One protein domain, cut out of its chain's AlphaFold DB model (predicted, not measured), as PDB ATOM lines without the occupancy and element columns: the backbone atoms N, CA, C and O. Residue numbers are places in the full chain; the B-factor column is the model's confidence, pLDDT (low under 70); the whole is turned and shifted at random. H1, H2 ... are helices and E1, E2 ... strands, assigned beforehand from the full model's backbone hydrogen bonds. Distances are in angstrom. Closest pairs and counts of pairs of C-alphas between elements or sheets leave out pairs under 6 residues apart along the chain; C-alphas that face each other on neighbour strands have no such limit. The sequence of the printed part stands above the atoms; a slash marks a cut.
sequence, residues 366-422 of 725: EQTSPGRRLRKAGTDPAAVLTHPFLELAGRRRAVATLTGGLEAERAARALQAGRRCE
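AT A GLANCE: This is residues 366 to 422 of the 725 residues of an uncharacterized protein of Streptomyces sp. BK340 (UniProt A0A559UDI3). A small three-stranded sheet, E2 E1 E3, makes one end of an elongated body and H1 lies toward the other end. Between them H4 joins the two ends, packing on H1 and H3 and grazing the sheet, while H2 packs on H1 at a corner. The 57 printed residues hold four named helices and three named strands in the order H1 H2 E1 E2 H3 H4 E3, a mixed class; the sheet is antiparallel. The whole is compact, with a radius of gyration of the C-alphas of 10.4 A and spans of 30 by 19 by 17 A.

IN THESE COORDINATES: E1 is residues 389 to 392, 9.2 A; E2 is 395 to 398, 10.0 A; E3 is 419 to 421, ending at C-alpha 421 (42.498, 4.028, -18.532). H4 is residues 408 to 416, 12.0 A, and H3 is 399 to 403. H1 is 369 to 376, 10.8 A, from C-alpha 369 (29.601, -15.329, -10.855); H2 is 381 to 385.

HOW THE PARTS SIT: E1 and E2 form a hairpin, with N 390 and O 397 2.8 A apart. E1 and E3 are antiparallel, with N 391 and O 419 2.8 A apart. E2, H3, H4 and E3 make a split strand-helix-strand unit, two strands running the same way with E1 between them, its crossover right-handed. H3, with residues 399 to 402, and H4, with 414 to 416, only graze the sheet. H3 touches H4, the closest C-alphas, Thr 403 and Ala 411, being 5.2 A apart. H4 touches H1 at a steep tilt of 57 degrees, the same way; the closest C-alphas, Leu 374 and Ala 408, are 5.4 A apart. H1 and H2 touch only at the corner, at Gly 371 and Pro 381, C-alphas 5.1 A apart. H1 is apart from E1. H1, H3 and H4 have every O i to N i+4 pair within hydrogen-bond range; H2 has 0 of 1, but 2 of 2 O i to N i+3 pairs.

THE WHOLE: The C-alphas farthest apart, Gln 367 and Gly 394, are 32.3 A apart. The printed part has no cut, and the six links are tight. Its mean pLDDT is 92.4, and no printed residue is under 70.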
ATOM      1  N   GLU A 366      34.657  -9.942  -6.890       96.38
ATOM      2  CA  GLU A 366      35.231 -11.272  -6.660       96.38
ATOM      3  C   GLU A 366      34.212 -12.325  -6.215       96.38
ATOM      4  O   GLU A 366      34.441 -13.524  -6.402       96.38
ATOM      5  N   GLN A 367      33.121 -11.880  -5.592       96.00
ATOM      6  CA  GLN A 367      32.051 -12.725  -5.067       96.00
ATOM      7  C   GLN A 367      30.906 -12.907  -6.068       96.00
ATOM      8  O   GLN A 367      29.983 -13.674  -5.802       96.00
ATOM      9  N   THR A 368      30.971 -12.269  -7.233       96.31
ATOM     10  CA  THR A 368      29.993 -12.464  -8.310       96.31
ATOM     11  C   THR A 368      30.365 -13.664  -9.187       96.31
ATOM     12  O   THR A 368      31.544 -14.000  -9.343       96.31
ATOM     13  N   SER A 369      29.378 -14.322  -9.802       95.31
ATOM     14  CA  SER A 369      29.601 -15.329 -10.855       95.31
ATOM     15  C   SER A 369      30.503 -14.812 -11.990       95.31
ATOM     16  O   SER A 369      31.517 -15.465 -12.272       95.31
ATOM     17  N   PRO A 370      30.218 -13.658 -12.632       95.81
ATOM     18  CA  PRO A 370      31.085 -13.089 -13.663       95.81
ATOM     19  C   PRO A 370      32.515 -12.829 -13.171       95.81
ATOM     20  O   PRO A 370      33.465 -13.204 -13.861       95.81
ATOM     21  N   GLY A 371      32.699 -12.274 -11.971       96.81
ATOM     22  CA  GLY A 371      34.032 -11.991 -11.437       96.81
ATOM     23  C   GLY A 371      34.840 -13.247 -11.117       96.81
ATOM     24  O   GLY A 371      36.014 -13.334 -11.480       96.81
ATOM     25  N   ARG A 372      34.222 -14.289 -10.544       96.50
ATOM     26  CA  ARG A 372      34.892 -15.593 -10.370       96.50
ATOM     27  C   ARG A 372      35.356 -16.173 -11.707       96.50
ATOM     28  O   ARG A 372      36.471 -16.693 -11.799       96.50
ATOM     29  N   ARG A 373      34.523 -16.072 -12.749       95.81
ATOM     30  CA  ARG A 373      34.861 -16.553 -14.097       95.81
ATOM     31  C   ARG A 373      35.979 -15.726 -14.743       95.81
ATOM     32  O   ARG A 373      36.910 -16.315 -15.290       95.81
ATOM     33  N   LEU A 374      35.961 -14.397 -14.612       96.19
ATOM     34  CA  LEU A 374      37.053 -13.526 -15.073       96.19
ATOM     35  C   LEU A 374      38.380 -13.847 -14.383       96.19
ATOM     36  O   LEU A 374      39.400 -13.996 -15.059       96.19
ATOM     37  N   ARG A 375      38.361 -14.034 -13.059       96.50
ATOM     38  CA  ARG A 375      39.548 -14.430 -12.294       96.50
ATOM     39  C   ARG A 375      40.110 -15.755 -12.787       96.50
ATOM     40  O   ARG A 375      41.315 -15.865 -12.996       96.50
ATOM     41  N   LYS A 376      39.249 -16.751 -13.014       96.56
ATOM     42  CA  LYS A 376      39.657 -18.043 -13.586       96.56
ATOM     43  C   LYS A 376      40.282 -17.885 -14.980       96.56
ATOM     44  O   LYS A 376      41.176 -18.648 -15.328       96.56
ATOM     45  N   ALA A 377      39.851 -16.885 -15.748       94.50
ATOM     46  CA  ALA A 377      40.426 -16.510 -17.039       94.50
ATOM     47  C   ALA A 377      41.660 -15.579 -16.933       94.50
ATOM     48  O   ALA A 377      42.104 -15.024 -17.939       94.50
ATOM     49  N   GLY A 378      42.225 -15.391 -15.735       93.50
ATOM     50  CA  GLY A 378      43.436 -14.594 -15.517       93.50
ATOM     51  C   GLY A 378      43.215 -13.080 -15.556       93.50
ATOM     52  O   GLY A 378      44.153 -12.332 -15.819       93.50
ATOM     53  N   THR A 379      41.985 -12.609 -15.340       94.88
ATOM     54  CA  THR A 379      41.656 -11.179 -15.261       94.88
ATOM     55  C   THR A 379      41.184 -10.834 -13.855       94.88
ATOM     56  O   THR A 379      40.219 -11.421 -13.375       94.88
ATOM     57  N   ASP A 380      41.844  -9.877 -13.200       94.81
ATOM     58  CA  ASP A 380      41.442  -9.402 -11.873       94.81
ATOM     59  C   ASP A 380      40.107  -8.626 -11.924       94.81
ATOM     60  O   ASP A 380      40.060  -7.585 -12.587       94.81
ATOM     61  N   PRO A 381      39.034  -9.099 -11.255       95.81
ATOM     62  CA  PRO A 381      37.725  -8.448 -11.271       95.81
ATOM     63  C   PRO A 381      37.720  -7.027 -10.698       95.81
ATOM     64  O   PRO A 381      37.084  -6.157 -11.291       95.81
ATOM     65  N   ALA A 382      38.443  -6.762  -9.602       94.94
ATOM     66  CA  ALA A 382      38.511  -5.423  -9.007       94.94
ATOM     67  C   ALA A 382      39.089  -4.407  -9.994       94.94
ATOM     68  O   ALA A 382      38.483  -3.369 -10.251       94.94
ATOM     69  N   ALA A 383      40.220  -4.746 -10.618       90.69
ATOM     70  CA  ALA A 383      40.881  -3.882 -11.589       90.69
ATOM     71  C   ALA A 383      40.045  -3.596 -12.852       90.69
ATOM     72  O   ALA A 383      40.371  -2.674 -13.597       90.69
ATOM     73  N   VAL A 384      39.001  -4.386 -13.141       93.12
ATOM     74  CA  VAL A 384      38.059  -4.097 -14.239       93.12
ATOM     75  C   VAL A 384      37.134  -2.934 -13.882       93.12
ATOM     76  O   VAL A 384      36.765  -2.180 -14.776       93.12
ATOM     77  N   LEU A 385      36.776  -2.774 -12.605       93.62
ATOM     78  CA  LEU A 385      35.849  -1.733 -12.153       93.62
ATOM     79  C   LEU A 385      36.536  -0.399 -11.843       93.62
ATOM     80  O   LEU A 385      35.887   0.638 -11.897       93.62
ATOM     81  N   THR A 386      37.838  -0.401 -11.541       90.88
ATOM     82  CA  THR A 386      38.564   0.833 -11.195       90.88
ATOM     83  C   THR A 386      38.792   1.766 -12.377       90.88
ATOM     84  O   THR A 386      39.072   2.933 -12.152       90.88
ATOM     85  N   HIS A 387      38.706   1.264 -13.611       91.31
ATOM     86  CA  HIS A 387      38.974   2.031 -14.823       91.31
ATOM     87  C   HIS A 387      37.859   1.801 -15.850       91.31
ATOM     88  O   HIS A 387      37.801   0.723 -16.454       91.31
ATOM     89  N   PRO A 388      36.984   2.793 -16.086       91.38
ATOM     90  CA  PRO A 388      35.799   2.615 -16.922       91.38
ATOM     91  C   PRO A 388      36.109   2.466 -18.417       91.38
ATOM     92  O   PRO A 388      35.230   2.056 -19.182       91.38
ATOM     93  N   PHE A 389      37.336   2.777 -18.851       93.62
ATOM     94  CA  PHE A 389      37.739   2.720 -20.252       93.62
ATOM     95  C   PHE A 389      38.936   1.802 -20.498       93.62
ATOM     96  O   PHE A 389      39.789   1.567 -19.639       93.62
ATOM     97  N   LEU A 390      39.020   1.326 -21.737       92.88
ATOM     98  CA  LEU A 390      40.140   0.593 -22.300       92.88
ATOM     99  C   LEU A 390      40.681   1.355 -23.518       92.88
ATOM    100  O   LEU A 390      39.939   1.639 -24.459       92.88
ATOM    101  N   GLU A 391      41.979   1.653 -23.531       88.44
ATOM    102  CA  GLU A 391      42.709   2.044 -24.732       88.44
ATOM    103  C   GLU A 391      43.002   0.777 -25.542       88.44
ATOM    104  O   GLU A 391      43.913   0.005 -25.226       88.44
ATOM    105  N   LEU A 392      42.219   0.565 -26.599       84.50
ATOM    106  CA  LEU A 392      42.387  -0.534 -27.541       84.50
ATOM    107  C   LEU A 392      42.802   0.033 -28.893       84.50
ATOM    108  O   LEU A 392      42.053   0.764 -29.536       84.50
ATOM    109  N   ALA A 393      44.015  -0.298 -29.327       76.50
ATOM    110  CA  ALA A 393      44.580   0.199 -30.577       76.50
ATOM    111  C   ALA A 393      44.590   1.743 -30.715       76.50
ATOM    112  O   ALA A 393      44.395   2.277 -31.804       76.50
ATOM    113  N   GLY A 394      44.815   2.465 -29.608       75.25
ATOM    114  CA  GLY A 394      44.788   3.936 -29.574       75.25
ATOM    115  C   GLY A 394      43.382   4.545 -29.552       75.25
ATOM    116  O   GLY A 394      43.246   5.760 -29.677       75.25
ATOM    117  N   ARG A 395      42.341   3.718 -29.396       84.94
ATOM    118  CA  ARG A 395      40.941   4.141 -29.305       84.94
ATOM    119  C   ARG A 395      40.420   3.949 -27.892       84.94
ATOM    120  O   ARG A 395      40.737   2.945 -27.254       84.94
ATOM    121  N   ARG A 396      39.598   4.887 -27.425       91.88
ATOM    122  CA  ARG A 396      38.902   4.788 -26.140       91.88
ATOM    123  C   ARG A 396      37.656   3.931 -26.305       91.88
ATOM    124  O   ARG A 396      36.798   4.264 -27.114       91.88
ATOM    125  N   ARG A 397      37.557   2.842 -25.545       94.19
ATOM    126  CA  ARG A 397      36.364   1.987 -25.486       94.19
ATOM    127  C   ARG A 397      35.852   1.912 -24.060       94.19
ATOM    128  O   ARG A 397      36.652   1.681 -23.158       94.19
ATOM    129  N   ALA A 398      34.553   2.077 -23.837       94.62
ATOM    130  CA  ALA A 398      33.991   1.848 -22.509       94.62
ATOM    131  C   ALA A 398      34.027   0.346 -22.202       94.62
ATOM    132  O   ALA A 398      33.643  -0.486 -23.029       94.62
ATOM    133  N   VAL A 399      34.481  -0.016 -21.004       95.94
ATOM    134  CA  VAL A 399      34.594  -1.414 -20.563       95.94
ATOM    135  C   VAL A 399      33.229  -2.117 -20.586       95.94
ATOM    136  O   VAL A 399      33.132  -3.266 -21.028       95.94
ATOM    137  N   ALA A 400      32.163  -1.417 -20.185       95.12
ATOM    138  CA  ALA A 400      30.793  -1.928 -20.243       95.12
ATOM    139  C   ALA A 400      30.359  -2.239 -21.688       95.12
ATOM    140  O   ALA A 400      29.891  -3.342 -21.963       95.12
ATOM    141  N   THR A 401      30.610  -1.327 -22.634       94.00
ATOM    142  CA  THR A 401      30.296  -1.527 -24.059       94.00
ATOM    143  C   THR A 401      31.105  -2.669 -24.667       94.00
ATOM    144  O   THR A 401      30.554  -3.524 -25.356       94.00
ATOM    145  N   LEU A 402      32.409  -2.735 -24.378       95.06
ATOM    146  CA  LEU A 402      33.299  -3.779 -24.899       95.06
ATOM    147  C   LEU A 402      32.905  -5.185 -24.424       95.06
ATOM    148  O   LEU A 402      33.098  -6.159 -25.151       95.06
ATOM    149  N   THR A 403      32.377  -5.296 -23.204       96.25
ATOM    150  CA  THR A 403      31.998  -6.577 -22.588       96.25
ATOM    151  C   THR A 403      30.505  -6.900 -22.701       96.25
ATOM    152  O   THR A 403      30.081  -7.970 -22.255       96.25
ATOM    153  N   GLY A 404      29.717  -6.022 -23.333       94.62
ATOM    154  CA  GLY A 404      28.281  -6.192 -23.541       94.62
ATOM    155  C   GLY A 404      27.950  -7.490 -24.279       94.62
ATOM    156  O   GLY A 404      28.484  -7.776 -25.353       94.62
ATOM    157  N   GLY A 405      27.089  -8.313 -23.682       90.62
ATOM    158  CA  GLY A 405      26.671  -9.610 -24.218       90.62
ATOM    159  C   GLY A 405      27.784 -10.657 -24.377       90.62
ATOM    160  O   GLY A 405      27.539 -11.700 -24.990       90.62
ATOM    161  N   LEU A 406      29.003 -10.410 -23.878       94.00
ATOM    162  CA  LEU A 406      30.094 -11.385 -23.904       94.00
ATOM    163  C   LEU A 406      30.058 -12.287 -22.671       94.00
ATOM    164  O   LEU A 406      29.845 -11.829 -21.555       94.00
ATOM    165  N   GLU A 407      30.376 -13.564 -22.868       91.31
ATOM    166  CA  GLU A 407      30.709 -14.474 -21.768       91.31
ATOM    167  C   GLU A 407      32.071 -14.120 -21.154       91.31
ATOM    168  O   GLU A 407      32.940 -13.547 -21.823       91.31
ATOM    169  N   ALA A 408      32.288 -14.514 -19.898       91.69
ATOM    170  CA  ALA A 408      33.455 -14.128 -19.104       91.69
ATOM    171  C   ALA A 408      34.805 -14.423 -19.781       91.69
ATOM    172  O   ALA A 408      35.687 -13.572 -19.770       91.69
ATOM    173  N   GLU A 409      34.982 -15.570 -20.439       92.62
ATOM    174  CA  GLU A 409      36.243 -15.911 -21.113       92.62
ATOM    175  C   GLU A 409      36.510 -15.019 -22.334       92.62
ATOM    176  O   GLU A 409      37.659 -14.703 -22.644       92.62
ATOM    177  N   ARG A 410      35.455 -14.618 -23.054       95.06
ATOM    178  CA  ARG A 410      35.568 -13.687 -24.188       95.06
ATOM    179  C   ARG A 410      35.795 -12.262 -23.694       95.06
ATOM    180  O   ARG A 410      36.632 -11.569 -24.265       95.06
ATOM    181  N   ALA A 411      35.109 -11.864 -22.623       95.69
ATOM    182  CA  ALA A 411      35.312 -10.583 -21.958       95.69
ATOM    183  C   ALA A 411      36.749 -10.452 -21.426       95.69
ATOM    184  O   ALA A 411      37.397  -9.451 -21.704       95.69
ATOM    185  N   ALA A 412      37.291 -11.481 -20.763       95.19
ATOM    186  CA  ALA A 412      38.676 -11.509 -20.290       95.19
ATOM    187  C   ALA A 412      39.673 -11.259 -21.428       95.19
ATOM    188  O   ALA A 412      40.516 -10.371 -21.322       95.19
ATOM    189  N   ARG A 413      39.526 -11.966 -22.558       92.19
ATOM    190  CA  ARG A 413      40.382 -11.750 -23.736       92.19
ATOM    191  C   ARG A 413      40.270 -10.332 -24.294       92.19
ATOM    192  O   ARG A 413      41.286  -9.752 -24.658       92.19
ATOM    193  N   ALA A 414      39.061  -9.773 -24.355       92.50
ATOM    194  CA  ALA A 414      38.858  -8.402 -24.819       92.50
ATOM    195  C   ALA A 414      39.511  -7.376 -23.875       92.50
ATOM    196  O   ALA A 414      40.168  -6.448 -24.339       92.50
ATOM    197  N   LEU A 415      39.391  -7.574 -22.560       93.62
ATOM    198  CA  LEU A 415      39.980  -6.709 -21.535       93.62
ATOM    199  C   LEU A 415      41.511  -6.799 -21.491       93.62
ATOM    200  O   LEU A 415      42.168  -5.803 -21.216       93.62
ATOM    201  N   GLN A 416      42.080  -7.971 -21.776       89.56
ATOM    202  CA  GLN A 416      43.530  -8.193 -21.850       89.56
ATOM    203  C   GLN A 416      44.162  -7.626 -23.133       89.56
ATOM    204  O   GLN A 416      45.381  -7.494 -23.202       89.56
ATOM    205  N   ALA A 417      43.361  -7.290 -24.149       87.44
ATOM    206  CA  ALA A 417      43.856  -6.789 -25.431       87.44
ATOM    207  C   ALA A 417      44.232  -5.295 -25.417       87.44
ATOM    208  O   ALA A 417      44.790  -4.798 -26.396       87.44
ATOM    209  N   GLY A 418      43.909  -4.567 -24.345       87.06
ATOM    210  CA  GLY A 418      44.157  -3.133 -24.241       87.06
ATOM    211  C   GLY A 418      44.634  -2.708 -22.860       87.06
ATOM    212  O   GLY A 418      44.718  -3.504 -21.924       87.06
ATOM    213  N   ARG A 419      44.938  -1.418 -22.733       87.00
ATOM    214  CA  ARG A 419      45.347  -0.805 -21.468       87.00
ATOM    215  C   ARG A 419      44.145  -0.149 -20.815       87.00
ATOM    216  O   ARG A 419      43.468   0.649 -21.448       87.00
ATOM    217  N   ARG A 420      43.898  -0.444 -19.544       89.69
ATOM    218  CA  ARG A 420      42.860   0.248 -18.772       89.69
ATOM    219  C   ARG A 420      43.248   1.705 -18.528       89.69
ATOM    220  O   ARG A 420      44.432   2.009 -18.369       89.69
ATOM    221  N   CYS A 421      42.265   2.592 -18.556       88.69
ATOM    222  CA  CYS A 421      42.498   4.028 -18.532       88.69
ATOM    223  C   CYS A 421      41.288   4.806 -17.999       88.69
ATOM    224  O   CYS A 421      40.145   4.357 -18.109       88.69
ATOM    225  N   GLU A 422      41.565   5.993 -17.469       90.12
ATOM    226  CA  GLU A 422      40.587   7.036 -17.161       90.12
ATOM    227  C   GLU A 422      40.218   7.877 -18.395       90.12
ATOM    228  O   GLU A 422      40.853   7.796 -19.449       90.12
TER     229      GLU A 422